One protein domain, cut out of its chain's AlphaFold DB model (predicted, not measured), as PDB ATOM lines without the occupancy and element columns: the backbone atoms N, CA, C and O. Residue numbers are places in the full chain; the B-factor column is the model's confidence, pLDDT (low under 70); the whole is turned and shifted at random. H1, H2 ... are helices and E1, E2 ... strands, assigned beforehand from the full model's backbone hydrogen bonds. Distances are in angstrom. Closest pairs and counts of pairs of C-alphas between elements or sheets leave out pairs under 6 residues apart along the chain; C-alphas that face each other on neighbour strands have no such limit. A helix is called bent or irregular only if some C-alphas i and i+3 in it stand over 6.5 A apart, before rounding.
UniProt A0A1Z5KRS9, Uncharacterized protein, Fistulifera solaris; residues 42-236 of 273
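This is residues 42 to 236 of the 273 residues of an uncharacterized protein of Fistulifera solaris (UniProt A0A1Z5KRS9). One sheet of eight strands, curled like part of a barrel, has its three longest helices over one face: H1 over E3 and E4, H3 over E2, and the bent helix H6 over E7 and E8, while the sheet curls round the short helix H2. The short helices H4 and H7 are off the sheet. The printed part has 195 residues, with eight named strands and seven named helices in the order E1 E2 H1 H2 E3 E4 H3 H4 H5 E5 E6 H6 E7 E8 H7; the class is mixed, helices and strands. The sheet runs E1 E6 E8 E7 E3 E4 E2 E5 and is antiparallel throughout. The whole is compact, with a radius of gyration of the C-alphas of 15.6 A, and rounded, spanning 45 by 41 by 30 A.

In sheet order, E1 is residues 42 to 45, starting at C-alpha 42 (-29.033, 4.992, 33.486), E6 156 to 164 (24.0 A), E8 208 to 214 (19.5 A), E7 198 to 203 (16.9 A), E3 84 to 88 (13.6 A), E4 102 to 109 (21.9 A), E2 48 to 56 (23.5 A) and E5 149 to 153 (12.7 A). H1 is residues 59 to 72 (20.3 A), H2 77 to 83, H3 114 to 125 (18.7 A), H4 131 to 136 and H5 139 to 145. H2 is irregular, with C-alphas 78 and 81 7.3 A apart. H6, residues 169 to 190, was assigned as one helix by its hydrogen bonds but is bent, with C-alphas 177 and 180 6.8 A apart; its arms are H6a, 169 to 177 (12.1 A), and H6b, 180 to 190 (15.7 A). H7 is residues 228 to 234, ending at C-alpha 234 (-14.047, -24.018, 40.631).

The sheet is strongly twisted, and its edge strands are E1 and E5. E1 runs on into E2 at 91 degrees, and E2 bends by 54 degrees at residue 51. E1 is antiparallel to E6, with N 43 and O 158 at 2.8 A; E6 to E8 has N 159 and O 213 at 2.9 A. E7 and E8 form a hairpin, with N 199 and O 212 at 2.8 A, and E3 and E4 another, with N 87 and O 104 at 2.7 A. E7 and E3 have N 86 and O 200 at 2.8 A, E4 and E2 N 51 and O 107 at 2.9 A, E2 and E5 N 50 and O 151 at 2.8 A. Two split strand-helix-strand units, each of two strands that run the same way in the sheet but are not neighbours, with helices between them along the chain, are E2, H1 H2, E3, with E4 between the two strands in the sheet, and E6, H6, E7, with E8 between the two strands in the sheet; both crossovers are right-handed. H1, H3, H6a and H6b on one face of the sheet make two layers. H1 lies over E3 and E4 at a height of 7.9 A over the sheet, with the C-alphas of Ala 66 and Ala 105 closest at 5.2 A. H3 lies over E2 at 10.0 A. H6b lies over E8 at 8.7 A, slantwise to the strands at 34 degrees on the local plane. The sheet curls round H2, whose closest C-alphas to E7 are Ala 81 and Ser 203, 4.5 A. H1 touches H6a with residues 59 to 60 alone, the C-alphas of Ala 60 and Ala 172 being closest at 5.1 A, and touches H5 at a steep tilt of 49 degrees, Leu 65 and Trp 143 closest at 6.5 A between C-alphas. H5 only grazes the sheet, with residues 142 to 145. H4 is close to H5 but not clearly touching, the C-alphas of Phe 134 and Leu 142 being closest at 7.0 A. H4 and H7 are not on the sheet. Every O i to N i+4 pair is within hydrogen-bond range in H4, H6a, H6b and H7; the counts are 8 of 10 in H1, 4 of 8 in H3, and 1 of 3 in H2 and in H5, where O i to N i+3 pairs number 3 of 4 and 2 of 4.

The C-alphas farthest apart are those of Asp 125 and Gln 189, 45.1 A. The printed part has no cut. The long links are E3 to E4 and E8 to H7, 13 residues each. The mean pLDDT of the printed part is 93.7; residues 112 and 193 are under 70.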
ATOM      1  N   GLU A  42     -30.413   4.647  33.152       97.75
ATOM      2  CA  GLU A  42     -29.033   4.992  33.486       97.75
ATOM      3  C   GLU A  42     -29.042   5.921  34.697       97.75
ATOM      4  O   GLU A  42     -29.694   6.962  34.697       97.75
ATOM      5  N   GLY A  43     -28.301   5.542  35.729       97.00
ATOM      6  CA  GLY A  43     -28.141   6.324  36.942       97.00
ATOM      7  C   GLY A  43     -26.711   6.249  37.454       97.00
ATOM      8  O   GLY A  43     -25.765   5.957  36.718       97.00
ATOM      9  N   GLU A  44     -26.548   6.520  38.741       97.56
ATOM     10  CA  GLU A  44     -25.245   6.569  39.385       97.56
ATOM     11  C   GLU A  44     -25.283   5.793  40.699       97.56
ATOM     12  O   GLU A  44     -26.179   5.980  41.523       97.56
ATOM     13  N   PHE A  45     -24.310   4.905  40.892       97.38
ATOM     14  CA  PHE A  45     -24.072   4.269  42.178       97.38
ATOM     15  C   PHE A  45     -23.306   5.250  43.077       97.38
ATOM     16  O   PHE A  45     -22.264   5.747  42.641       97.38
ATOM     17  N   PRO A  46     -23.769   5.524  44.313       96.38
ATOM     18  CA  PRO A  46     -23.236   6.610  45.141       96.38
ATOM     19  C   PRO A  46     -21.758   6.458  45.529       96.38
ATOM     20  O   PRO A  46     -21.084   7.471  45.707       96.38
ATOM     21  N   GLY A  47     -21.236   5.227  45.614       95.75
ATOM     22  CA  GLY A  47     -19.885   4.963  46.124       95.75
ATOM     23  C   GLY A  47     -19.748   5.241  47.627       95.75
ATOM     24  O   GLY A  47     -20.680   5.719  48.271       95.75
ATOM     25  N   GLY A  48     -18.591   4.912  48.205       95.38
ATOM     26  CA  GLY A  48     -18.295   5.156  49.623       95.38
ATOM     27  C   GLY A  48     -17.502   4.034  50.291       95.38
ATOM     28  O   GLY A  48     -17.109   3.058  49.651       95.38
ATOM     29  N   SER A  49     -17.269   4.168  51.599       96.19
ATOM     30  CA  SER A  49     -16.658   3.108  52.405       96.19
ATOM     31  C   SER A  49     -17.719   2.070  52.749       96.19
ATOM     32  O   SER A  49     -18.694   2.362  53.437       96.19
ATOM     33  N   PHE A  50     -17.544   0.855  52.250       97.62
ATOM     34  CA  PHE A  50     -18.464  -0.247  52.456       97.62
ATOM     35  C   PHE A  50     -17.927  -1.166  53.550       97.62
ATOM     36  O   PHE A  50     -16.924  -1.842  53.339       97.62
ATOM     37  N   VAL A  51     -18.592  -1.206  54.707       97.62
ATOM     38  CA  VAL A  51     -18.285  -2.149  55.795       97.62
ATOM     39  C   VAL A  51     -19.297  -3.280  55.768       97.62
ATOM     40  O   VAL A  51     -20.492  -3.062  55.964       97.62
ATOM     41  N   PHE A  52     -18.836  -4.501  55.525       98.25
ATOM     42  CA  PHE A  52     -19.709  -5.605  55.142       98.25
ATOM     43  C   PHE A  52     -19.338  -6.923  55.802       98.25
ATOM     44  O   PHE A  52     -18.225  -7.117  56.279       98.25
ATOM     45  N   LYS A  53     -20.289  -7.856  55.794       98.06
ATOM     46  CA  LYS A  53     -20.034  -9.281  56.003       98.06
ATOM     47  C   LYS A  53     -20.266 -10.005  54.687       98.06
ATOM     48  O   LYS A  53     -21.292  -9.804  54.030       98.06
ATOM     49  N   ARG A  54     -19.332 -10.872  54.321       97.56
ATOM     50  CA  ARG A  54     -19.422 -11.726  53.134       97.56
ATOM     51  C   ARG A  54     -19.800 -13.142  53.537       97.56
ATOM     52  O   ARG A  54     -19.322 -13.665  54.540       97.56
ATOM     53  N   THR A  55     -20.670 -13.778  52.761       96.44
ATOM     54  CA  THR A  55     -21.051 -15.172  53.002       96.44
ATOM     55  C   THR A  55     -21.550 -15.856  51.734       96.44
ATOM     56  O   THR A  55     -21.628 -15.253  50.661       96.44
ATOM     57  N   LYS A  56     -21.887 -17.141  51.865       95.12
ATOM     58  CA  LYS A  56     -22.519 -17.937  50.814       95.12
ATOM     59  C   LYS A  56     -23.836 -18.492  51.353       95.12
ATOM     60  O   LYS A  56     -23.860 -19.167  52.366       95.12
ATOM     61  N   ARG A  57     -24.975 -18.184  50.760       93.38
ATOM     62  CA  ARG A  57     -26.297 -18.710  51.153       93.38
ATOM     63  C   ARG A  57     -27.256 -18.445  50.001       93.38
ATOM     64  O   ARG A  57     -26.902 -17.764  49.046       93.38
ATOM     65  N   ASP A  58     -28.478 -18.950  50.097       91.56
ATOM     66  CA  ASP A  58     -29.511 -18.533  49.162       91.56
ATOM     67  C   ASP A  58     -29.703 -17.009  49.228       91.56
ATOM     68  O   ASP A  58     -29.586 -16.392  50.290       91.56
ATOM     69  N   TYR A  59     -30.017 -16.388  48.094       92.25
ATOM     70  CA  TYR A  59     -30.237 -14.942  48.049       92.25
ATOM     71  C   TYR A  59     -31.412 -14.465  48.908       92.25
ATOM     72  O   TYR A  59     -31.426 -13.294  49.288       92.25
ATOM     73  N   ALA A  60     -32.340 -15.337  49.321       90.62
ATOM     74  CA  ALA A  60     -33.363 -14.953  50.294       90.62
ATOM     75  C   ALA A  60     -32.772 -14.711  51.699       90.62
ATOM     76  O   ALA A  60     -33.237 -13.824  52.415       90.62
ATOM     77  N   ALA A  61     -31.691 -15.405  52.072       93.25
ATOM     78  CA  ALA A  61     -30.964 -15.164  53.319       93.25
ATOM     79  C   ALA A  61     -30.203 -13.825  53.340       93.25
ATOM     80  O   ALA A  61     -29.896 -13.322  54.426       93.25
ATOM     81  N   SER A  62     -29.921 -13.224  52.177       95.25
ATOM     82  CA  SER A  62     -29.159 -11.970  52.087       95.25
ATOM     83  C   SER A  62     -29.837 -10.796  52.795       95.25
ATOM     84  O   SER A  62     -29.188 -10.059  53.534       95.25
ATOM     85  N   GLN A  63     -31.166 -10.709  52.704       93.81
ATOM     86  CA  GLN A  63     -31.966  -9.711  53.421       93.81
ATOM     87  C   GLN A  63     -31.971  -9.944  54.939       93.81
ATOM     88  O   GLN A  63     -32.092  -9.012  55.733       93.81
ATOM     89  N   GLY A  64     -31.825 -11.198  55.380       95.12
ATOM     90  CA  GLY A  64     -31.613 -11.523  56.791       95.12
ATOM     91  C   GLY A  64     -30.292 -10.955  57.311       95.12
ATOM     92  O   GLY A  64     -30.281 -10.290  58.346       95.12
ATOM     93  N   LEU A  65     -29.208 -11.137  56.548       97.12
ATOM     94  CA  LEU A  65     -27.896 -10.583  56.888       97.12
ATOM     95  C   LEU A  65     -27.901  -9.047  56.864       97.12
ATOM     96  O   LEU A  65     -27.401  -8.428  57.800       97.12
ATOM     97  N   ALA A  66     -28.512  -8.429  55.849       97.06
ATOM     98  CA  ALA A  66     -28.639  -6.975  55.753       97.06
ATOM     99  C   ALA A  66     -29.351  -6.379  56.981       97.06
ATOM    100  O   ALA A  66     -28.847  -5.448  57.604       97.06
ATOM    101  N   ARG A  67     -30.480  -6.973  57.403       96.31
ATOM    102  CA  ARG A  67     -31.208  -6.562  58.620       96.31
ATOM    103  C   ARG A  67     -30.400  -6.782  59.896       96.31
ATOM    104  O   ARG A  67     -30.473  -5.962  60.810       96.31
ATOM    105  N   PHE A  68     -29.648  -7.880  59.969       97.62
ATOM    106  CA  PHE A  68     -28.752  -8.144  61.090       97.62
ATOM    107  C   PHE A  68     -27.698  -7.035  61.214       97.62
ATOM    108  O   PHE A  68     -27.582  -6.438  62.281       97.62
ATOM    109  N   ILE A  69     -27.013  -6.692  60.120       97.69
ATOM    110  CA  ILE A  69     -25.981  -5.642  60.098       97.69
ATOM    111  C   ILE A  69     -26.575  -4.262  60.389       97.69
ATOM    112  O   ILE A  69     -26.017  -3.519  61.193       97.69
ATOM    113  N   ALA A  70     -27.734  -3.936  59.810       96.88
ATOM    114  CA  ALA A  70     -28.442  -2.688  60.093       96.88
ATOM    115  C   ALA A  70     -28.725  -2.534  61.596       96.88
ATOM    116  O   ALA A  70     -28.404  -1.509  62.194       96.88
ATOM    117  N   LYS A  71     -29.232  -3.598  62.237       97.12
ATOM    118  CA  LYS A  71     -29.448  -3.632  63.689       97.12
ATOM    119  C   LYS A  71     -28.138  -3.484  64.466       97.12
ATOM    120  O   LYS A  71     -28.098  -2.770  65.464       97.12
ATOM    121  N   GLU A  72     -27.078  -4.163  64.035       96.38
ATOM    122  CA  GLU A  72     -25.765  -4.106  64.681       96.38
ATOM    123  C   GLU A  72     -25.108  -2.727  64.608       96.38
ATOM    124  O   GLU A  72     -24.389  -2.375  65.545       96.38
ATOM    125  N   GLY A  73     -25.342  -1.991  63.520       95.94
ATOM    126  CA  GLY A  73     -24.845  -0.637  63.280       95.94
ATOM    127  C   GLY A  73     -25.808   0.465  63.722       95.94
ATOM    128  O   GLY A  73     -25.598   1.620  63.371       95.94
ATOM    129  N   GLY A  74     -26.885   0.124  64.443       95.94
ATOM    130  CA  GLY A  74     -27.849   1.104  64.952       95.94
ATOM    131  C   GLY A  74     -28.609   1.868  63.862       95.94
ATOM    132  O   GLY A  74     -29.023   2.999  64.089       95.94
ATOM    133  N   VAL A  75     -28.775   1.275  62.678       95.69
ATOM    134  CA  VAL A  75     -29.491   1.880  61.552       95.69
ATOM    135  C   VAL A  75     -30.995   1.691  61.739       95.69
ATOM    136  O   VAL A  75     -31.483   0.573  61.917       95.69
ATOM    137  N   GLU A  76     -31.747   2.788  61.676       95.56
ATOM    138  CA  GLU A  76     -33.207   2.730  61.707       95.56
ATOM    139  C   GLU A  76     -33.774   2.259  60.361       95.56
ATOM    140  O   GLU A  76     -33.226   2.563  59.304       95.56
ATOM    141  N   LYS A  77     -34.936   1.590  60.377       94.12
ATOM    142  CA  LYS A  77     -35.585   1.061  59.157       94.12
ATOM    143  C   LYS A  77     -35.752   2.099  58.045       94.12
ATOM    144  O   LYS A  77     -35.511   1.782  56.885       94.12
ATOM    145  N   LYS A  78     -36.095   3.337  58.413       94.31
ATOM    146  CA  LYS A  78     -36.274   4.468  57.491       94.31
ATOM    147  C   LYS A  78     -34.994   4.871  56.749       94.31
ATOM    148  O   LYS A  78     -35.062   5.511  55.715       94.31
ATOM    149  N   GLN A  79     -33.827   4.510  57.286       94.44
ATOM    150  CA  GLN A  79     -32.517   4.829  56.714       94.44
ATOM    151  C   GLN A  79     -31.963   3.685  55.860       94.44
ATOM    152  O   GLN A  79     -30.903   3.840  55.261       94.44
ATOM    153  N   HIS A  80     -32.628   2.522  55.815       94.81
ATOM    154  CA  HIS A  80     -32.097   1.344  55.127       94.81
ATOM    155  C   HIS A  80     -31.765   1.626  53.659       94.81
ATOM    156  O   HIS A  80     -30.701   1.215  53.208       94.81
ATOM    157  N   ALA A  81     -32.630   2.364  52.956       94.00
ATOM    158  CA  ALA A  81     -32.467   2.683  51.540       94.00
ATOM    159  C   ALA A  81     -31.156   3.429  51.232       94.00
ATOM    160  O   ALA A  81     -30.564   3.223  50.173       94.00
ATOM    161  N   ASP A  82     -30.688   4.246  52.173       93.25
ATOM    162  CA  ASP A  82     -29.544   5.131  51.965       93.25
ATOM    163  C   ASP A  82     -28.220   4.506  52.404       93.25
ATOM    164  O   ASP A  82     -27.160   4.944  51.963       93.25
ATOM    165  N   VAL A  83     -28.259   3.512  53.301       96.00
ATOM    166  CA  VAL A  83     -27.036   3.010  53.948       96.00
ATOM    167  C   VAL A  83     -26.863   1.501  53.892       96.00
ATOM    168  O   VAL A  83     -25.731   1.049  53.997       96.00
ATOM    169  N   VAL A  84     -27.917   0.694  53.740       97.56
ATOM    170  CA  VAL A  84     -27.813  -0.774  53.810       97.56
ATOM    171  C   VAL A  84     -27.809  -1.364  52.406       97.56
ATOM    172  O   VAL A  84     -28.836  -1.412  51.734       97.56
ATOM    173  N   TYR A  85     -26.661  -1.889  51.986       98.31
ATOM    174  CA  TYR A  85     -26.483  -2.435  50.642       98.31
ATOM    175  C   TYR A  85     -26.154  -3.923  50.679       98.31
ATOM    176  O   TYR A  85     -25.478  -4.418  51.580       98.31
ATOM    177  N   THR A  86     -26.622  -4.641  49.661       98.31
ATOM    178  CA  THR A  86     -26.270  -6.036  49.388       98.31
ATOM    179  C   THR A  86     -25.706  -6.164  47.981       98.31
ATOM    180  O   THR A  86     -26.338  -5.735  47.022       98.31
ATOM    181  N   ILE A  87     -24.533  -6.772  47.856       98.38
ATOM    182  CA  ILE A  87     -23.829  -7.049  46.607       98.38
ATOM    183  C   ILE A  87     -23.970  -8.538  46.282       98.38
ATOM    184  O   ILE A  87     -23.607  -9.394  47.088       98.38
ATOM    185  N   TYR A  88     -24.486  -8.845  45.094       97.94
ATOM    186  CA  TYR A  88     -24.697 -10.191  44.567       97.94
ATOM    187  C   TYR A  88     -23.643 -10.512  43.505       97.94
ATOM    188  O   TYR A  88     -23.670  -9.986  42.385       97.94
ATOM    189  N   PHE A  89     -22.712 -11.402  43.851       97.12
ATOM    190  CA  PHE A  89     -21.548 -11.703  43.010       97.12
ATOM    191  C   PHE A  89     -21.857 -12.667  41.863       97.12
ATOM    192  O   PHE A  89     -21.163 -12.666  40.842       97.12
ATOM    193  N   ASP A  90     -22.921 -13.459  41.983       96.25
ATOM    194  CA  ASP A  90     -23.199 -14.553  41.061       96.25
ATOM    195  C   ASP A  90     -24.437 -14.315  40.193       96.25
ATOM    196  O   ASP A  90     -25.389 -13.627  40.568       96.25
ATOM    197  N   ASP A  91     -24.408 -14.892  38.994       94.19
ATOM    198  CA  ASP A  91     -25.593 -15.037  38.164       94.19
ATOM    199  C   ASP A  91     -26.335 -16.289  38.647       94.19
ATOM    200  O   ASP A  91     -25.777 -17.388  38.556       94.19
ATOM    201  N   PRO A  92     -27.582 -16.178  39.127       91.88
ATOM    202  CA  PRO A  92     -28.348 -17.329  39.597       91.88
ATOM    203  C   PRO A  92     -28.676 -18.349  38.496       91.88
ATOM    204  O   PRO A  92     -29.085 -19.467  38.807       91.88
ATOM    205  N   ARG A  93     -28.476 -17.992  37.219       90.12
ATOM    206  CA  ARG A  93     -28.550 -18.914  36.074       90.12
ATOM    207  C   ARG A  93     -27.292 -19.775  35.928       90.12
ATOM    208  O   ARG A  93     -27.359 -20.818  35.289       90.12
ATOM    209  N   ILE A  94     -26.160 -19.339  36.487       90.94
ATOM    210  CA  ILE A  94     -24.866 -20.040  36.438       90.94
ATOM    211  C   ILE A  94     -24.600 -20.733  37.779       90.94
ATOM    212  O   ILE A  94     -24.389 -21.943  37.831       90.94
ATOM    213  N   VAL A  95     -24.642 -19.977  38.878       88.88
ATOM    214  CA  VAL A  95     -24.518 -20.495  40.246       88.88
ATOM    215  C   VAL A  95     -25.920 -20.598  40.820       88.88
ATOM    216  O   VAL A  95     -26.469 -19.654  41.393       88.88
ATOM    217  N   MET A  96     -26.525 -21.762  40.612       78.31
ATOM    218  CA  MET A  96     -27.893 -21.999  41.049       78.31
ATOM    219  C   MET A  96     -28.053 -21.914  42.569       78.31
ATOM    220  O   MET A  96     -27.117 -22.168  43.328       78.31
ATOM    221  N   GLY A  97     -29.280 -21.563  42.965       74.44
ATOM    222  CA  GLY A  97     -29.741 -21.295  44.325       74.44
ATOM    223  C   GLY A  97     -29.217 -22.198  45.445       74.44
ATOM    224  O   GLY A  97     -28.768 -23.324  45.243       74.44
ATOM    225  N   GLY A  98     -29.354 -21.708  46.673       82.94
ATOM    226  CA  GLY A  98     -28.957 -22.430  47.879       82.94
ATOM    227  C   GLY A  98     -27.601 -21.971  48.399       82.94
ATOM    228  O   GLY A  98     -27.195 -20.832  48.209       82.94
ATOM    229  N   ARG A  99     -26.878 -22.859  49.083       88.19
ATOM    230  CA  ARG A  99     -25.709 -22.499  49.911       88.19
ATOM    231  C   ARG A  99     -24.446 -22.086  49.148       88.19
ATOM    232  O   ARG A  99     -23.433 -21.811  49.780       88.19
ATOM    233  N   GLN A 100     -24.491 -22.067  47.821       91.38
ATOM    234  CA  GLN A 100     -23.342 -21.744  46.975       91.38
ATOM    235  C   GLN A 100     -23.360 -20.309  46.459       91.38
ATOM    236  O   GLN A 100     -22.315 -19.821  46.046       91.38
ATOM    237  N   GLN A 101     -24.506 -19.628  46.487       94.31
ATOM    238  CA  GLN A 101     -24.566 -18.263  45.980       94.31
ATOM    239  C   GLN A 101     -23.861 -17.321  46.950       94.31
ATOM    240  O   GLN A 101     -24.118 -17.337  48.154       94.31
ATOM    241  N   ARG A 102     -22.964 -16.500  46.425       96.75
ATOM    242  CA  ARG A 102     -22.140 -15.573  47.185       96.75
ATOM    243  C   ARG A 102     -22.778 -14.193  47.165       96.75
ATOM    244  O   ARG A 102     -23.242 -13.713  46.124       96.75
ATOM    245  N   PHE A 103     -22.766 -13.549  48.322       97.75
ATOM    246  CA  PHE A 103     -23.157 -12.156  48.465       97.75
ATOM    247  C   PHE A 103     -22.428 -11.511  49.645       97.75
ATOM    248  O   PHE A 103     -21.958 -12.189  50.564       97.75
ATOM    249  N   ALA A 104     -22.357 -10.188  49.621       98.44
ATOM    250  CA  ALA A 104     -21.936  -9.374  50.750       98.44
ATOM    251  C   ALA A 104     -23.067  -8.422  51.114       98.44
ATOM    252  O   ALA A 104     -23.652  -7.810  50.230       98.44
ATOM    253  N   ALA A 105     -23.383  -8.288  52.395       98.44
ATOM    254  CA  ALA A 105     -24.290  -7.250  52.871       98.44
ATOM    255  C   ALA A 105     -23.540  -6.362  53.857       98.44
ATOM    256  O   ALA A 105     -22.677  -6.851  54.587       98.44
ATOM    257  N   GLY A 106     -23.841  -5.071  53.871       98.12
ATOM    258  CA  GLY A 106     -23.063  -4.113  54.639       98.12
ATOM    259  C   GLY A 106     -23.679  -2.729  54.701       98.12
ATOM    260  O   GLY A 106     -24.754  -2.483  54.149       98.12
ATOM    261  N   LEU A 107     -22.968  -1.836  55.381       97.69
ATOM    262  CA  LEU A 107     -23.262  -0.414  55.406       97.69
ATOM    263  C   LEU A 107     -22.358   0.314  54.417       97.69
ATOM    264  O   LEU A 107     -21.141   0.145  54.464       97.69
ATOM    265  N   LEU A 108     -22.946   1.124  53.543       96.94
ATOM    266  CA  LEU A 108     -22.219   2.074  52.713       96.94
ATOM    267  C   LEU A 108     -22.199   3.417  53.443       96.94
ATOM    268  O   LEU A 108     -23.200   4.130  53.500       96.94
ATOM    269  N   ALA A 109     -21.060   3.729  54.044       89.81
ATOM    270  CA  ALA A 109     -20.817   4.997  54.698       89.81
ATOM    271  C   ALA A 109     -20.259   6.005  53.689       89.81
ATOM    272  O   ALA A 109     -19.214   5.784  53.067       89.81
ATOM    273  N   VAL A 110     -20.937   7.144  53.576       73.50
ATOM    274  CA  VAL A 110     -20.319   8.380  53.089       73.50
ATOM    275  C   VAL A 110     -19.524   8.950  54.273       73.50
ATOM    276  O   VAL A 110     -19.979   8.828  55.404       73.50
ATOM    277  N   GLU A 111     -18.309   9.436  54.014       70.06
ATOM    278  CA  GLU A 111     -17.234   9.801  54.960       70.06
ATOM    279  C   GLU A 111     -17.662  10.247  56.386       70.06
ATOM    280  O   GLU A 111     -18.647  10.952  56.567       70.06
ATOM    281  N   GLU A 112     -16.859   9.871  57.396       68.88
ATOM    282  CA  GLU A 112     -17.019  10.199  58.837       68.88
ATOM    283  C   GLU A 112     -18.108   9.449  59.629       68.88
ATOM    284  O   GLU A 112     -18.447   9.824  60.750       68.88
ATOM    285  N   ASP A 113     -18.595   8.321  59.121       83.06
ATOM    286  CA  ASP A 113     -19.554   7.499  59.858       83.06
ATOM    287  C   ASP A 113     -18.896   6.612  60.937       83.06
ATOM    288  O   ASP A 113     -18.214   5.621  60.646       83.06
ATOM    289  N   ASP A 114     -19.143   6.925  62.211       90.81
ATOM    290  CA  ASP A 114     -18.669   6.118  63.341       90.81
ATOM    291  C   ASP A 114     -19.297   4.712  63.392       90.81
ATOM    292  O   ASP A 114     -18.718   3.810  64.011       90.81
ATOM    293  N   ARG A 115     -20.413   4.465  62.681       92.56
ATOM    294  CA  ARG A 115     -21.030   3.128  62.576       92.56
ATOM    295  C   ARG A 115     -20.063   2.115  61.971       92.56
ATOM    296  O   ARG A 115     -19.975   0.988  62.454       92.56
ATOM    297  N   SER A 116     -19.272   2.519  60.979       91.81
ATOM    298  CA  SER A 116     -18.255   1.666  60.352       91.81
ATOM    299  C   SER A 116     -17.201   1.200  61.358       91.81
ATOM    300  O   SER A 116     -16.889   0.009  61.436       91.81
ATOM    301  N   LYS A 117     -16.701   2.117  62.197       93.31
ATOM    302  CA  LYS A 117     -15.740   1.792  63.265       93.31
ATOM    303  C   LYS A 117     -16.375   0.892  64.323       93.31
ATOM    304  O   LYS A 117     -15.743  -0.064  64.769       93.31
ATOM    305  N   GLN A 118     -17.627   1.170  64.695       94.88
ATOM    306  CA  GLN A 118     -18.379   0.354  65.644       94.88
ATOM    307  C   GLN A 118     -18.526  -1.088  65.145       94.88
ATOM    308  O   GLN A 118     -18.253  -2.018  65.903       94.88
ATOM    309  N   LEU A 119     -18.904  -1.292  63.879       95.75
ATOM    310  CA  LEU A 119     -19.024  -2.629  63.292       95.75
ATOM    311  C   LEU A 119     -17.676  -3.357  63.256       95.75
ATOM    312  O   LEU A 119     -17.586  -4.491  63.719       95.75
ATOM    313  N   LEU A 120     -16.612  -2.693  62.797       96.31
ATOM    314  CA  LEU A 120     -15.269  -3.284  62.751       96.31
ATOM    315  C   LEU A 120     -14.738  -3.652  64.144       96.31
ATOM    316  O   LEU A 120     -14.078  -4.679  64.291       96.31
ATOM    317  N   SER A 121     -15.069  -2.874  65.181       96.44
ATOM    318  CA  SER A 121     -14.673  -3.180  66.562       96.44
ATOM    319  C   SER A 121     -15.287  -4.479  67.097       96.44
ATOM    320  O   SER A 121     -14.713  -5.110  67.978       96.44
ATOM    321  N   LYS A 122     -16.402  -4.952  66.526       95.94
ATOM    322  CA  LYS A 122     -17.008  -6.231  66.922       95.94
ATOM    323  C   LYS A 122     -16.176  -7.439  66.506       95.94
ATOM    324  O   LYS A 122     -16.372  -8.516  67.052       95.94
ATOM    325  N   ASN A 123     -15.229  -7.280  65.579       96.81
ATOM    326  CA  ASN A 123     -14.387  -8.385  65.119       96.81
ATOM    327  C   ASN A 123     -13.506  -8.989  66.217       96.81
ATOM    328  O   ASN A 123     -13.123 -10.149  66.083       96.81
ATOM    329  N   PHE A 124     -13.191  -8.241  67.282       94.62
ATOM    330  CA  PHE A 124     -12.368  -8.745  68.387       94.62
ATOM    331  C   PHE A 124     -13.017  -9.930  69.116       94.62
ATOM    332  O   PHE A 124     -12.303 -10.822  69.570       94.62
ATOM    333  N   ASP A 125     -14.350  -9.976  69.155       91.31
ATOM    334  CA  ASP A 125     -15.111 -11.013  69.859       91.31
ATOM    335  C   ASP A 125     -15.560 -12.161  68.935       91.31
ATOM    336  O   ASP A 125     -16.203 -13.114  69.379       91.31
ATOM    337  N   ILE A 126     -15.241 -12.092  67.636       93.38
ATOM    338  CA  ILE A 126     -15.707 -13.062  66.642       93.38
ATOM    339  C   ILE A 126     -14.677 -14.179  66.472       93.38
ATOM    340  O   ILE A 126     -13.604 -13.996  65.891       93.38
ATOM    341  N   HIS A 127     -15.043 -15.373  66.932       89.00
ATOM    342  CA  HIS A 127     -14.316 -16.601  66.625       89.00
ATOM    343  C   HIS A 127     -14.605 -17.060  65.196       89.00
ATOM    344  O   HIS A 127     -15.744 -16.991  64.731       89.00
ATOM    345  N   GLU A 128     -13.569 -17.528  64.502       86.19
ATOM    346  CA  GLU A 128     -13.713 -18.064  63.148       86.19
ATOM    347  C   GLU A 128     -14.614 -19.301  63.163       86.19
ATOM    348  O   GLU A 128     -14.463 -20.185  64.006       86.19
ATOM    349  N   TYR A 129     -15.579 -19.329  62.245       90.38
ATOM    350  CA  TYR A 129     -16.440 -20.485  62.031       90.38
ATOM    351  C   TYR A 129     -15.743 -21.479  61.097       90.38
ATOM    352  O   TYR A 129     -14.990 -21.079  60.208       90.38
ATOM    353  N   THR A 130     -16.001 -22.773  61.287       92.62
ATOM    354  CA  THR A 130     -15.489 -23.819  60.392       92.62
ATOM    355  C   THR A 130     -16.406 -24.031  59.184       92.62
ATOM    356  O   THR A 130     -17.548 -23.562  59.146       92.62
ATOM    357  N   ASP A 131     -15.939 -24.769  58.179       88.75
ATOM    358  CA  ASP A 131     -16.782 -25.135  57.035       88.75
ATOM    359  C   ASP A 131     -17.986 -26.002  57.461       88.75
ATOM    360  O   ASP A 131     -19.069 -25.904  56.876       88.75
ATOM    361  N   GLU A 132     -17.844 -26.800  58.525       90.31
ATOM    362  CA  GLU A 132     -18.941 -27.567  59.124       90.31
ATOM    363  C   GLU A 132     -19.977 -26.654  59.784       90.31
ATOM    364  O   GLU A 132     -21.170 -26.804  59.514       90.31
ATOM    365  N   ASP A 133     -19.542 -25.655  60.563       90.75
ATOM    366  CA  ASP A 133     -20.426 -24.636  61.152       90.75
ATOM    367  C   ASP A 133     -21.287 -23.981  60.065       90.75
ATOM    368  O   ASP A 133     -22.496 -23.781  60.212       90.75
ATOM    369  N   PHE A 134     -20.682 -23.678  58.918       87.56
ATOM    370  CA  PHE A 134     -21.400 -23.111  57.792       87.56
ATOM    371  C   PHE A 134     -22.486 -24.057  57.247       87.56
ATOM    372  O   PHE A 134     -23.521 -23.600  56.757       87.56
ATOM    373  N   ILE A 135     -22.318 -25.375  57.321       86.81
ATOM    374  CA  ILE A 135     -23.332 -26.345  56.885       86.81
ATOM    375  C   ILE A 135     -24.397 -26.553  57.969       86.81
ATOM    376  O   ILE A 135     -25.583 -26.681  57.643       86.81
ATOM    377  N   GLU A 136     -24.019 -26.580  59.235       90.44
ATOM    378  CA  GLU A 136     -24.920 -26.981  60.317       90.44
ATOM    379  C   GLU A 136     -25.743 -25.816  60.867       90.44
ATOM    380  O   GLU A 136     -26.942 -25.972  61.109       90.44
ATOM    381  N   LEU A 137     -25.140 -24.632  60.987       92.56
ATOM    382  CA  LEU A 137     -25.770 -23.496  61.645       92.56
ATOM    383  C   LEU A 137     -26.875 -22.865  60.799       92.56
ATOM    384  O   LEU A 137     -26.777 -22.689  59.572       92.56
ATOM    385  N   SER A 138     -27.932 -22.443  61.489       92.69
ATOM    386  CA  SER A 138     -28.938 -21.573  60.893       92.69
ATOM    387  C   SER A 138     -28.331 -20.214  60.531       92.69
ATOM    388  O   SER A 138     -27.281 -19.815  61.033       92.69
ATOM    389  N   ALA A 139     -28.999 -19.461  59.652       92.69
ATOM    390  CA  ALA A 139     -28.520 -18.134  59.272       92.69
ATOM    391  C   ALA A 139     -28.383 -17.203  60.497       92.69
ATOM    392  O   ALA A 139     -27.379 -16.512  60.625       92.69
ATOM    393  N   ALA A 140     -29.333 -17.271  61.438       92.62
ATOM    394  CA  ALA A 140     -29.333 -16.471  62.662       92.62
ATOM    395  C   ALA A 140     -28.146 -16.763  63.594       92.62
ATOM    396  O   ALA A 140     -27.632 -15.844  64.227       92.62
ATOM    397  N   GLU A 141     -27.705 -18.020  63.666       95.19
ATOM    398  CA  GLU A 141     -26.537 -18.432  64.457       95.19
ATOM    399  C   GLU A 141     -25.220 -18.146  63.732       95.19
ATOM    400  O   GLU A 141     -24.195 -17.911  64.371       95.19
ATOM    401  N   LEU A 142     -25.245 -18.148  62.397       95.31
ATOM    402  CA  LEU A 142     -24.068 -17.915  61.571       95.31
ATOM    403  C   LEU A 142     -23.691 -16.427  61.496       95.31
ATOM    404  O   LEU A 142     -22.509 -16.107  61.586       95.31
ATOM    405  N   TRP A 143     -24.649 -15.501  61.348       96.06
ATOM    406  CA  TRP A 143     -24.338 -14.074  61.136       96.06
ATOM    407  C   TRP A 143     -23.441 -13.439  62.213       96.06
ATOM    408  O   TRP A 143     -22.543 -12.680  61.834       96.06
ATOM    409  N   PRO A 144     -23.607 -13.727  63.523       96.94
ATOM    410  CA  PRO A 144     -22.708 -13.218  64.558       96.94
ATOM    411  C   PRO A 144     -21.269 -13.732  64.432       96.94
ATOM    412  O   PRO A 144     -20.351 -13.030  64.834       96.94
ATOM    413  N   LYS A 145     -21.061 -14.918  63.842       96.44
ATOM    414  CA  LYS A 145     -19.740 -15.548  63.686       96.44
ATOM    415  C   LYS A 145     -18.949 -15.055  62.466       96.44
ATOM    416  O   LYS A 145     -17.782 -15.396  62.310       96.44
ATOM    417  N   ILE A 146     -19.565 -14.284  61.571       96.62
ATOM    418  CA  ILE A 146     -18.888 -13.774  60.369       96.62
ATOM    419  C   ILE A 146     -18.227 -12.431  60.696       96.62
ATOM    420  O   ILE A 146     -18.900 -11.522  61.187       96.62
ATOM    421  N   LYS A 147     -16.929 -12.295  60.402       97.50
ATOM    422  CA  LYS A 147     -16.169 -11.049  60.595       97.50
ATOM    423  C   LYS A 147     -16.609  -9.963  59.604       97.50
ATOM    424  O   LYS A 147     -17.000 -10.256  58.475       97.50
ATOM    425  N   TYR A 148     -16.544  -8.714  60.048       97.75
ATOM    426  CA  TYR A 148     -16.682  -7.535  59.204       97.75
ATOM    427  C   TYR A 148     -15.399  -7.276  58.411       97.75
ATOM    428  O   TYR A 148     -14.295  -7.376  58.944       97.75
ATOM    429  N   GLU A 149     -15.567  -6.881  57.161       97.25
ATOM    430  CA  GLU A 149     -14.527  -6.428  56.242       97.25
ATOM    431  C   GLU A 149     -14.864  -5.004  55.776       97.25
ATOM    432  O   GLU A 149     -15.983  -4.527  55.983       97.25
ATOM    433  N   THR A 150     -13.901  -4.306  55.177       96.75
ATOM    434  CA  THR A 150     -14.111  -2.961  54.628       96.75
ATOM    435  C   THR A 150     -13.465  -2.837  53.258       96.75
ATOM    436  O   THR A 150     -12.383  -3.375  53.043       96.75
ATOM    437  N   GLU A 151     -14.133  -2.137  52.347       97.06
ATOM    438  CA  GLU A 151     -13.631  -1.824  51.010       97.06
ATOM    439  C   GLU A 151     -14.136  -0.443  50.576       97.06
ATOM    440  O   GLU A 151     -15.187   0.013  51.032       97.06
ATOM    441  N   VAL A 152     -13.404   0.243  49.696       96.12
ATOM    442  CA  VAL A 152     -13.853   1.524  49.132       96.12
ATOM    443  C   VAL A 152     -14.485   1.276  47.769       96.12
ATOM    444  O   VAL A 152     -13.812   0.910  46.807       96.12
ATOM    445  N   LEU A 153     -15.792   1.502  47.673       96.75
ATOM    446  CA  LEU A 153     -16.531   1.345  46.428       96.75
ATOM    447  C   LEU A 153     -16.552   2.660  45.641       96.75
ATOM    448  O   LEU A 153     -16.917   3.701  46.197       96.75
ATOM    449  N   PRO A 154     -16.205   2.642  44.344       96.19
ATOM    450  CA  PRO A 154     -16.176   3.845  43.535       96.19
ATOM    451  C   PRO A 154     -17.593   4.326  43.227       96.19
ATOM    452  O   PRO A 154     -18.505   3.538  42.972       96.19
ATOM    453  N   ARG A 155     -17.760   5.647  43.182       96.75
ATOM    454  CA  ARG A 155     -18.936   6.276  42.584       96.75
ATOM    455  C   ARG A 155     -18.847   6.122  41.066       96.75
ATOM    456  O   ARG A 155     -17.828   6.477  40.476       96.75
ATOM    457  N   THR A 156     -19.869   5.556  40.433       96.44
ATOM    458  CA  THR A 156     -19.818   5.255  38.994       96.44
ATOM    459  C   THR A 156     -21.200   5.192  38.359       96.44
ATOM    460  O   THR A 156     -22.200   4.964  39.039       96.44
ATOM    461  N   LYS A 157     -21.257   5.364  37.036       97.50
ATOM    462  CA  LYS A 157     -22.484   5.161  36.263       97.50
ATOM    463  C   LYS A 157     -22.941   3.709  36.378       97.50
ATOM    464  O   LYS A 157     -22.131   2.781  36.308       97.50
ATOM    465  N   ALA A 158     -24.244   3.514  36.513       98.00
ATOM    466  CA  ALA A 158     -24.846   2.202  36.679       98.00
ATOM    467  C   ALA A 158     -26.165   2.098  35.912       98.00
ATOM    468  O   ALA A 158     -26.878   3.085  35.740       98.00
ATOM    469  N   ALA A 159     -26.511   0.882  35.504       98.06
ATOM    470  CA  ALA A 159     -27.886   0.539  35.182       98.06
ATOM    471  C   ALA A 159     -28.687   0.471  36.489       98.06
ATOM    472  O   ALA A 159     -28.253  -0.189  37.436       98.06
ATOM    473  N   VAL A 160     -29.832   1.144  36.545       98.38
ATOM    474  CA  VAL A 160     -30.668   1.256  37.741       98.38
ATOM    475  C   VAL A 160     -32.063   0.721  37.452       98.38
ATOM    476  O   VAL A 160     -32.655   1.025  36.420       98.38
ATOM    477  N   ILE A 161     -32.587  -0.085  38.373       98.19
ATOM    478  CA  ILE A 161     -33.987  -0.519  38.394       98.19
ATOM    479  C   ILE A 161     -34.553  -0.191  39.766       98.19
ATOM    480  O   ILE A 161     -33.962  -0.558  40.782       98.19
ATOM    481  N   GLN A 162     -35.735   0.412  39.796       97.81
ATOM    482  CA  GLN A 162     -36.566   0.453  40.992       97.81
ATOM    483  C   GLN A 162     -37.650  -0.618  40.883       97.81
ATOM    484  O   GLN A 162     -38.329  -0.717  39.862       97.81
ATOM    485  N   PHE A 163     -37.800  -1.453  41.911       97.06
ATOM    486  CA  PHE A 163     -38.740  -2.571  41.875       97.06
ATOM    487  C   PHE A 163     -39.489  -2.757  43.201       97.06
ATOM    488  O   PHE A 163     -38.872  -2.617  44.262       97.06
ATOM    489  N   PRO A 164     -40.791  -3.110  43.169       96.38
ATOM    490  CA  PRO A 164     -41.565  -3.378  44.379       96.38
ATOM    491  C   PRO A 164     -40.975  -4.497  45.238       96.38
ATOM    492  O   PRO A 164     -40.513  -5.527  44.736       96.38
ATOM    493  N   PHE A 165     -41.045  -4.319  46.553       92.62
ATOM    494  CA  PHE A 165     -40.448  -5.205  47.542       92.62
ATOM    495  C   PHE A 165     -41.364  -5.409  48.747       92.62
ATOM    496  O   PHE A 165     -41.866  -4.458  49.335       92.62
ATOM    497  N   THR A 166     -41.533  -6.663  49.169       89.50
ATOM    498  CA  THR A 166     -42.398  -7.028  50.302       89.50
ATOM    499  C   THR A 166     -41.648  -7.723  51.444       89.50
ATOM    500  O   THR A 166     -42.290  -8.379  52.261       89.50
ATOM    501  N   ASP A 167     -40.307  -7.679  51.472       85.88
ATOM    502  CA  ASP A 167     -39.449  -8.411  52.438       85.88
ATOM    503  C   ASP A 167     -39.767  -9.915  52.543       85.88
ATOM    504  O   ASP A 167     -39.527 -10.582  53.552       85.88
ATOM    505  N   GLY A 168     -40.357 -10.458  51.477       87.75
ATOM    506  CA  GLY A 168     -40.851 -11.821  51.411       87.75
ATOM    507  C   GLY A 168     -40.013 -12.693  50.490       87.75
ATOM    508  O   GLY A 168     -39.270 -12.220  49.628       87.75
ATOM    509  N   PHE A 169     -40.211 -14.004  50.613       87.44
ATOM    510  CA  PHE A 169     -39.598 -14.989  49.719       87.44
ATOM    511  C   PHE A 169     -39.893 -14.706  48.235       87.44
ATOM    512  O   PHE A 169     -39.030 -14.910  47.388       87.44
ATOM    513  N   ILE A 170     -41.088 -14.197  47.911       90.38
ATOM    514  CA  ILE A 170     -41.456 -13.892  46.523       90.38
ATOM    515  C   ILE A 170     -40.643 -12.723  45.964       90.38
ATOM    516  O   ILE A 170     -40.189 -12.808  44.825       90.38
ATOM    517  N   SER A 171     -40.369 -11.680  46.751       90.94
ATOM    518  CA  SER A 171     -39.487 -10.591  46.313       90.94
ATOM    519  C   SER A 171     -38.056 -11.091  46.093       90.94
ATOM    520  O   SER A 171     -37.435 -10.749  45.091       90.94
ATOM    521  N   ALA A 172     -37.555 -11.981  46.959       91.06
ATOM    522  CA  ALA A 172     -36.260 -12.633  46.747       91.06
ATOM    523  C   ALA A 172     -36.239 -13.493  45.467       91.06
ATOM    524  O   ALA A 172     -35.237 -13.528  44.748       91.06
ATOM    525  N   LEU A 173     -37.358 -14.152  45.142       91.31
ATOM    526  CA  LEU A 173     -37.519 -14.894  43.893       91.31
ATOM    527  C   LEU A 173     -37.501 -13.952  42.680       91.31
ATOM    528  O   LEU A 173     -36.808 -14.243  41.709       91.31
ATOM    529  N   MET A 174     -38.209 -12.819  42.733       93.38
ATOM    530  CA  MET A 174     -38.202 -11.818  41.656       93.38
ATOM    531  C   MET A 174     -36.810 -11.218  41.450       93.38
ATOM    532  O   MET A 174     -36.349 -11.119  40.312       93.38
ATOM    533  N   LEU A 175     -36.104 -10.914  42.540       94.25
ATOM    534  CA  LEU A 175     -34.715 -10.470  42.495       94.25
ATOM    535  C   LEU A 175     -33.830 -11.482  41.757       94.25
ATOM    536  O   LEU A 175     -33.116 -11.133  40.819       94.25
ATOM    537  N   THR A 176     -33.930 -12.751  42.153       93.00
ATOM    538  CA  THR A 176     -33.107 -13.839  41.618       93.00
ATOM    539  C   THR A 176     -33.424 -14.132  40.149       93.00
ATOM    540  O   THR A 176     -32.517 -14.273  39.338       93.00
ATOM    541  N   TRP A 177     -34.699 -14.225  39.773       92.19
ATOM    542  CA  TRP A 177     -35.087 -14.741  38.453       92.19
ATOM    543  C   TRP A 177     -35.386 -13.669  37.410       92.19
ATOM    544  O   TRP A 177     -35.329 -13.968  36.218       92.19
ATOM    545  N   ARG A 178     -35.710 -12.441  37.824       95.00
ATOM    546  CA  ARG A 178     -36.038 -11.345  36.901       95.00
ATOM    547  C   ARG A 178     -34.999 -10.235  36.946       95.00
ATOM    548  O   ARG A 178     -34.433  -9.907  35.909       95.00
ATOM    549  N   ILE A 179     -34.727  -9.682  38.126       96.94
ATOM    550  CA  ILE A 179     -33.941  -8.445  38.256       96.94
ATOM    551  C   ILE A 179     -32.452  -8.686  37.982       96.94
ATOM    552  O   ILE A 179     -31.887  -8.037  37.104       96.94
ATOM    553  N   ILE A 180     -31.816  -9.632  38.690       96.56
ATOM    554  CA  ILE A 180     -30.375  -9.896  38.537       96.56
ATOM    555  C   ILE A 180     -30.021 -10.272  37.086       96.56
ATOM    556  O   ILE A 180     -29.102  -9.662  36.534       96.56
ATOM    557  N   PRO A 181     -30.738 -11.206  36.425       95.88
ATOM    558  CA  PRO A 181     -30.469 -11.536  35.029       95.88
ATOM    559  C   PRO A 181     -30.635 -10.347  34.076       95.88
ATOM    560  O   PRO A 181     -29.800 -10.174  33.190       95.88
ATOM    561  N   ALA A 182     -31.674  -9.522  34.260       97.38
ATOM    562  CA  ALA A 182     -31.944  -8.377  33.392       97.38
ATOM    563  C   ALA A 182     -30.853  -7.299  33.497       97.38
ATOM    564  O   ALA A 182     -30.356  -6.825  32.475       97.38
ATOM    565  N   LEU A 183     -30.425  -6.960  34.719       97.44
ATOM    566  CA  LEU A 183     -29.335  -6.005  34.940       97.44
ATOM    567  C   LEU A 183     -28.009  -6.496  34.369       97.44
ATOM    568  O   LEU A 183     -27.332  -5.752  33.662       97.44
ATOM    569  N   ARG A 184     -27.652  -7.759  34.635       96.00
ATOM    570  CA  ARG A 184     -26.420  -8.353  34.097       96.00
ATOM    571  C   ARG A 184     -26.416  -8.329  32.576       96.00
ATOM    572  O   ARG A 184     -25.439  -7.884  31.988       96.00
ATOM    573  N   GLN A 185     -27.528  -8.722  31.953       95.62
ATOM    574  CA  GLN A 185     -27.671  -8.673  30.501       95.62
ATOM    575  C   GLN A 185     -27.509  -7.246  29.958       95.62
ATOM    576  O   GLN A 185     -26.844  -7.062  28.940       95.62
ATOM    577  N   ARG A 186     -28.072  -6.231  30.628       96.31
ATOM    578  CA  ARG A 186     -27.931  -4.826  30.209       96.31
ATOM    579  C   ARG A 186     -26.482  -4.341  30.266       96.31
ATOM    580  O   ARG A 186     -26.056  -3.649  29.340       96.31
ATOM    581  N   VAL A 187     -25.745  -4.691  31.322       95.12
ATOM    582  CA  VAL A 187     -24.321  -4.344  31.469       95.12
ATOM    583  C   VAL A 187     -23.486  -5.085  30.424       95.12
ATOM    584  O   VAL A 187     -22.738  -4.456  29.685       95.12
ATOM    585  N   GLU A 188     -23.698  -6.390  30.244       92.94
ATOM    586  CA  GLU A 188     -23.007  -7.182  29.215       92.94
ATOM    587  C   GLU A 188     -23.234  -6.634  27.794       92.94
ATOM    588  O   GLU A 188     -22.296  -6.564  27.003       92.94
ATOM    589  N   GLN A 189     -24.456  -6.194  27.476       94.44
ATOM    590  CA  GLN A 189     -24.788  -5.576  26.186       94.44
ATOM    591  C   GLN A 189     -24.126  -4.214  25.971       94.44
ATOM    592  O   GLN A 189     -23.920  -3.823  24.825       94.44
ATOM    593  N   SER A 190     -23.807  -3.488  27.045       92.94
ATOM    594  CA  SER A 190     -23.092  -2.216  26.934       92.94
ATOM    595  C   SER A 190     -21.625  -2.404  26.535       92.94
ATOM    596  O   SER A 190     -21.014  -1.471  26.026       92.94
ATOM    597  N   GLY A 191     -21.057  -3.601  26.741       87.50
ATOM    598  CA  GLY A 191     -19.628  -3.874  26.556       87.50
ATOM    599  C   GLY A 191     -18.735  -3.256  27.639       87.50
ATOM    600  O   GLY A 191     -17.538  -3.535  27.679       87.50
ATOM    601  N   GLU A 192     -19.314  -2.461  28.535       81.88
ATOM    602  CA  GLU A 192     -18.669  -1.862  29.693       81.88
ATOM    603  C   GLU A 192     -19.061  -2.675  30.946       81.88
ATOM    604  O   GLU A 192     -20.180  -3.176  31.052       81.88
ATOM    605  N   GLY A 193     -18.143  -2.858  31.902       69.19
ATOM    606  CA  GLY A 193     -18.531  -3.324  33.245       69.19
ATOM    607  C   GLY A 193     -18.554  -4.833  33.450       69.19
ATOM    608  O   GLY A 193     -19.210  -5.328  34.362       69.19
ATOM    609  N   THR A 194     -17.812  -5.594  32.647       81.56
ATOM    610  CA  THR A 194     -17.515  -6.990  32.980       81.56
ATOM    611  C   THR A 194     -16.409  -7.049  34.040       81.56
ATOM    612  O   THR A 194     -15.369  -6.426  33.826       81.56
ATOM    613  N   PRO A 195     -16.570  -7.801  35.142       89.75
ATOM    614  CA  PRO A 195     -17.696  -8.677  35.472       89.75
ATOM    615  C   PRO A 195     -18.916  -7.920  36.027       89.75
ATOM    616  O   PRO A 195     -18.783  -7.057  36.887       89.75
ATOM    617  N   ALA A 196     -20.115  -8.297  35.567       93.69
ATOM    618  CA  ALA A 196     -21.359  -7.660  35.988       93.69
ATOM    619  C   ALA A 196     -21.760  -8.105  37.404       93.69
ATOM    620  O   ALA A 196     -22.027  -9.287  37.646       93.69
ATOM    621  N   VAL A 197     -21.838  -7.146  38.324       95.69
ATOM    622  CA  VAL A 197     -22.259  -7.329  39.719       95.69
ATOM    623  C   VAL A 197     -23.561  -6.566  39.941       95.69
ATOM    624  O   VAL A 197     -23.752  -5.492  39.375       95.69
ATOM    625  N   VAL A 198     -24.467  -7.119  40.749       97.88
ATOM    626  CA  VAL A 198     -25.726  -6.445  41.096       97.88
ATOM    627  C   VAL A 198     -25.679  -6.020  42.550       97.88
ATOM    628  O   VAL A 198     -25.399  -6.829  43.428       97.88
ATOM    629  N   ILE A 199     -25.978  -4.756  42.805       98.19
ATOM    630  CA  ILE A 199     -26.015  -4.153  44.133       98.19
ATOM    631  C   ILE A 199     -27.460  -3.765  44.416       98.19
ATOM    632  O   ILE A 199     -28.170  -3.322  43.524       98.19
ATOM    633  N   THR A 200     -27.945  -3.961  45.629       98.31
ATOM    634  CA  THR A 200     -29.331  -3.667  46.001       98.31
ATOM    635  C   THR A 200     -29.382  -2.953  47.333       98.31
ATOM    636  O   THR A 200     -28.689  -3.342  48.267       98.31
ATOM    637  N   THR A 201     -30.255  -1.961  47.415       97.81
ATOM    638  CA  THR A 201     -30.711  -1.336  48.656       97.81
ATOM    639  C   THR A 201     -32.236  -1.289  48.652       97.81
ATOM    640  O   THR A 201     -32.841  -1.289  47.578       97.81
ATOM    641  N   CYS A 202     -32.871  -1.292  49.821       96.94
ATOM    642  CA  CYS A 202     -34.327  -1.344  49.927       96.94
ATOM    643  C   CYS A 202     -34.864  -0.348  50.956       96.94
ATOM    644  O   CYS A 202     -34.428  -0.333  52.108       96.94
ATOM    645  N   SER A 203     -35.862   0.432  50.540       96.06
ATOM    646  CA  SER A 203     -36.706   1.240  51.414       96.06
ATOM    647  C   SER A 203     -37.840   0.378  51.954       96.06
ATOM    648  O   SER A 203     -38.680  -0.125  51.202       96.06
ATOM    649  N   VAL A 204     -37.855   0.180  53.273       92.44
ATOM    650  CA  VAL A 204     -38.930  -0.562  53.948       92.44
ATOM    651  C   VAL A 204     -40.227   0.246  53.942       92.44
ATOM    652  O   VAL A 204     -41.301  -0.339  53.813       92.44
ATOM    653  N   ASP A 205     -40.118   1.569  54.057       93.31
ATOM    654  CA  ASP A 205     -41.264   2.473  54.144       93.31
ATOM    655  C   ASP A 205     -41.937   2.638  52.776       93.31
ATOM    656  O   ASP A 205     -43.159   2.528  52.679       93.31
ATOM    657  N   ASP A 206     -41.144   2.787  51.709       96.00
ATOM    658  CA  ASP A 206     -41.674   2.916  50.345       96.00
ATOM    659  C   ASP A 206     -42.009   1.565  49.702       96.00
ATOM    660  O   ASP A 206     -42.597   1.530  48.625       96.00
ATOM    661  N   GLN A 207     -41.634   0.447  50.337       95.31
ATOM    662  CA  GLN A 207     -41.766  -0.905  49.777       95.31
ATOM    663  C   GLN A 207     -41.114  -1.040  48.393       95.31
ATOM    664  O   GLN A 207     -41.624  -1.717  47.499       95.31
ATOM    665  N   MET A 208     -39.958  -0.399  48.221       96.94
ATOM    666  CA  MET A 208     -39.223  -0.339  46.960       96.94
ATOM    667  C   MET A 208     -37.756  -0.681  47.188       96.94
ATOM    668  O   MET A 208     -37.129  -0.185  48.123       96.94
ATOM    669  N   CYS A 209     -37.192  -1.508  46.314       97.69
ATOM    670  CA  CYS A 209     -35.751  -1.696  46.226       97.69
ATOM    671  C   CYS A 209     -35.192  -0.965  45.012       97.69
ATOM    672  O   CYS A 209     -35.794  -0.975  43.938       97.69
ATOM    673  N   THR A 210     -34.008  -0.389  45.184       98.38
ATOM    674  CA  THR A 210     -33.196   0.142  44.095       98.38
ATOM    675  C   THR A 210     -32.048  -0.819  43.842       98.38
ATOM    676  O   THR A 210     -31.254  -1.130  44.738       98.38
ATOM    677  N   HIS A 211     -31.970  -1.299  42.610       98.38
ATOM    678  CA  HIS A 211     -30.966  -2.237  42.143       98.38
ATOM    679  C   HIS A 211     -30.033  -1.522  41.176       98.38
ATOM    680  O   HIS A 211     -30.492  -0.896  40.226       98.38
ATOM    681  N   TYR A 212     -28.734  -1.647  41.403       98.38
ATOM    682  CA  TYR A 212     -27.683  -1.057  40.593       98.38
ATOM    683  C   TYR A 212     -26.870  -2.164  39.933       98.38
ATOM    684  O   TYR A 212     -26.588  -3.191  40.554       98.38
ATOM    685  N   ALA A 213     -26.431  -1.931  38.706       97.88
ATOM    686  CA  ALA A 213     -25.372  -2.701  38.075       97.88
ATOM    687  C   ALA A 213     -24.363  -1.731  37.441       97.88
ATOM    688  O   ALA A 213     -24.668  -1.127  36.408       97.88
ATOM    689  N   PRO A 214     -23.203  -1.512  38.086       97.31
ATOM    690  CA  PRO A 214     -22.164  -0.611  37.596       97.31
ATOM    691  C   PRO A 214     -21.717  -0.937  36.164       97.31
ATOM    692  O   PRO A 214     -21.451  -2.095  35.849       97.31
ATOM    693  N   PHE A 215     -21.580   0.085  35.313       95.75
ATOM    694  CA  PHE A 215     -21.037  -0.064  33.953       95.75
ATOM    695  C   PHE A 215     -19.509  -0.116  33.925       95.75
ATOM    696  O   PHE A 215     -18.915  -0.379  32.892       95.75
ATOM    697  N   SER A 216     -18.821   0.153  35.029       92.62
ATOM    698  CA  SER A 216     -17.359   0.122  35.066       92.62
ATOM    699  C   SER A 216     -16.854  -0.352  36.421       92.62
ATOM    700  O   SER A 216     -17.606  -0.407  37.393       92.62
ATOM    701  N   MET A 217     -15.570  -0.722  36.469       88.19
ATOM    702  CA  MET A 217     -14.885  -1.166  37.690       88.19
ATOM    703  C   MET A 217     -15.532  -2.393  38.357       88.19
ATOM    704  O   MET A 217     -15.475  -2.541  39.575       88.19
ATOM    705  N   GLY A 218     -16.126  -3.297  37.565       84.25
ATOM    706  CA  GLY A 218     -16.792  -4.503  38.073       84.25
ATOM    707  C   GLY A 218     -15.904  -5.356  38.987       84.25
ATOM    708  O   GLY A 218     -16.388  -5.912  39.967       84.25
ATOM    709  N   GLU A 219     -14.591  -5.388  38.733       93.06
ATOM    710  CA  GLU A 219     -13.609  -6.082  39.578       93.06
ATOM    711  C   GLU A 219     -13.539  -5.515  41.003       93.06
ATOM    712  O   GLU A 219     -13.452  -6.278  41.961       93.06
ATOM    713  N   THR A 220     -13.652  -4.195  41.174       95.50
ATOM    714  CA  THR A 220     -13.688  -3.566  42.503       95.50
ATOM    715  C   THR A 220     -14.937  -3.994  43.271       95.50
ATOM    716  O   THR A 220     -14.869  -4.312  44.455       95.50
ATOM    717  N   PHE A 221     -16.075  -4.102  42.581       96.50
ATOM    718  CA  PHE A 221     -17.330  -4.569  43.176       96.50
ATOM    719  C   PHE A 221     -17.357  -6.074  43.478       96.50
ATOM    720  O   PHE A 221     -18.289  -6.532  44.138       96.50
ATOM    721  N   LEU A 222     -16.353  -6.848  43.047       96.75
ATOM    722  CA  LEU A 222     -16.196  -8.243  43.461       96.75
ATOM    723  C   LEU A 222     -15.561  -8.394  44.848       96.75
ATOM    724  O   LEU A 222     -15.588  -9.496  45.386       96.75
ATOM    725  N   LEU A 223     -15.015  -7.333  45.456       97.00
ATOM    726  CA  LEU A 223     -14.415  -7.392  46.801       97.00
ATOM    727  C   LEU A 223     -13.330  -8.490  46.919       97.00
ATOM    728  O   LEU A 223     -13.257  -9.230  47.903       97.00
ATOM    729  N   GLY A 224     -12.536  -8.661  45.856       96.38
ATOM    730  CA  GLY A 224     -11.497  -9.693  45.761       96.38
ATOM    731  C   GLY A 224     -12.001 -11.117  45.483       96.38
ATOM    732  O   GLY A 224     -11.194 -12.044  45.416       96.38
ATOM    733  N   GLU A 225     -13.307 -11.325  45.311       96.56
ATOM    734  CA  GLU A 225     -13.854 -12.613  44.885       96.56
ATOM    735  C   GLU A 225     -13.560 -12.901  43.403       96.56
ATOM    736  O   GLU A 225     -13.532 -11.981  42.585       96.56
ATOM    737  N   PRO A 226     -13.422 -14.178  43.001       96.50
ATOM    738  CA  PRO A 226     -13.388 -14.525  41.586       96.50
ATOM    739  C   PRO A 226     -14.727 -14.204  40.921       96.50
ATOM    740  O   PRO A 226     -15.788 -14.307  41.554       96.50
ATOM    741  N   ASP A 227     -14.696 -13.892  39.625       95.62
ATOM    742  CA  ASP A 227     -15.918 -13.685  38.851       95.62
ATOM    743  C   ASP A 227     -16.830 -14.931  38.874       95.62
ATOM    744  O   ASP A 227     -16.413 -16.052  39.186       95.62
ATOM    745  N   CYS A 228     -18.110 -14.743  38.547       94.38
ATOM    746  CA  CYS A 228     -19.111 -15.810  38.593       94.38
ATOM    747  C   CYS A 228     -18.736 -17.048  37.752       94.38
ATOM    748  O   CYS A 228     -19.044 -18.171  38.157       94.38
ATOM    749  N   LYS A 229     -18.087 -16.879  36.592       93.75
ATOM    750  CA  LYS A 229     -17.724 -17.993  35.697       93.75
ATOM    751  C   LYS A 229     -16.529 -18.764  36.251       93.75
ATOM    752  O   LYS A 229     -16.544 -19.995  36.248       93.75
ATOM    753  N   GLN A 230     -15.523 -18.056  36.756       94.81
ATOM    754  CA  GLN A 230     -14.370 -18.646  37.435       94.81
ATOM    755  C   GLN A 230     -14.807 -19.420  38.679       94.81
ATOM    756  O   GLN A 230     -14.404 -20.570  38.865       94.81
ATOM    757  N   TYR A 231     -15.693 -18.829  39.483       95.44
ATOM    758  CA  TYR A 231     -16.244 -19.481  40.663       95.44
ATOM    759  C   TYR A 231     -17.054 -20.734  40.306       95.44
ATOM    760  O   TYR A 231     -16.826 -21.799  40.878       95.44
ATOM    761  N   ALA A 232     -17.937 -20.651  39.306       92.62
ATOM    762  CA  ALA A 232     -18.705 -21.803  38.837       92.62
ATOM    763  C   ALA A 232     -17.805 -22.945  38.336       92.62
ATOM    764  O   ALA A 232     -18.051 -24.111  38.651       92.62
ATOM    765  N   LYS A 233     -16.716 -22.620  37.625       92.44
ATOM    766  CA  LYS A 233     -15.717 -23.606  37.189       92.44
ATOM    767  C   LYS A 233     -15.016 -24.268  38.380       92.44
ATOM    768  O   LYS A 233     -14.821 -25.481  38.364       92.44
ATOM    769  N   ALA A 234     -14.673 -23.498  39.415       93.06
ATOM    770  CA  ALA A 234     -14.047 -24.018  40.631       93.06
ATOM    771  C   ALA A 234     -14.970 -24.956  41.428       93.06
ATOM    772  O   ALA A 234     -14.488 -25.885  42.070       93.06
ATOM    773  N   LEU A 235     -16.292 -24.772  41.342       89.81
ATOM    774  CA  LEU A 235     -17.269 -25.689  41.940       89.81
ATOM    775  C   LEU A 235     -17.336 -27.060  41.243       89.81
ATOM    776  O   LEU A 235     -18.040 -27.942  41.733       89.81
ATOM    777  N   GLY A 236     -16.657 -27.249  40.104       86.00
ATOM    778  CA  GLY A 236     -16.663 -28.513  39.360       86.00
ATOM    779  C   GLY A 236     -18.031 -28.883  38.778       86.00
ATOM    780  O   GLY A 236     -18.244 -30.025  38.381       86.00
TER     781      GLY A 236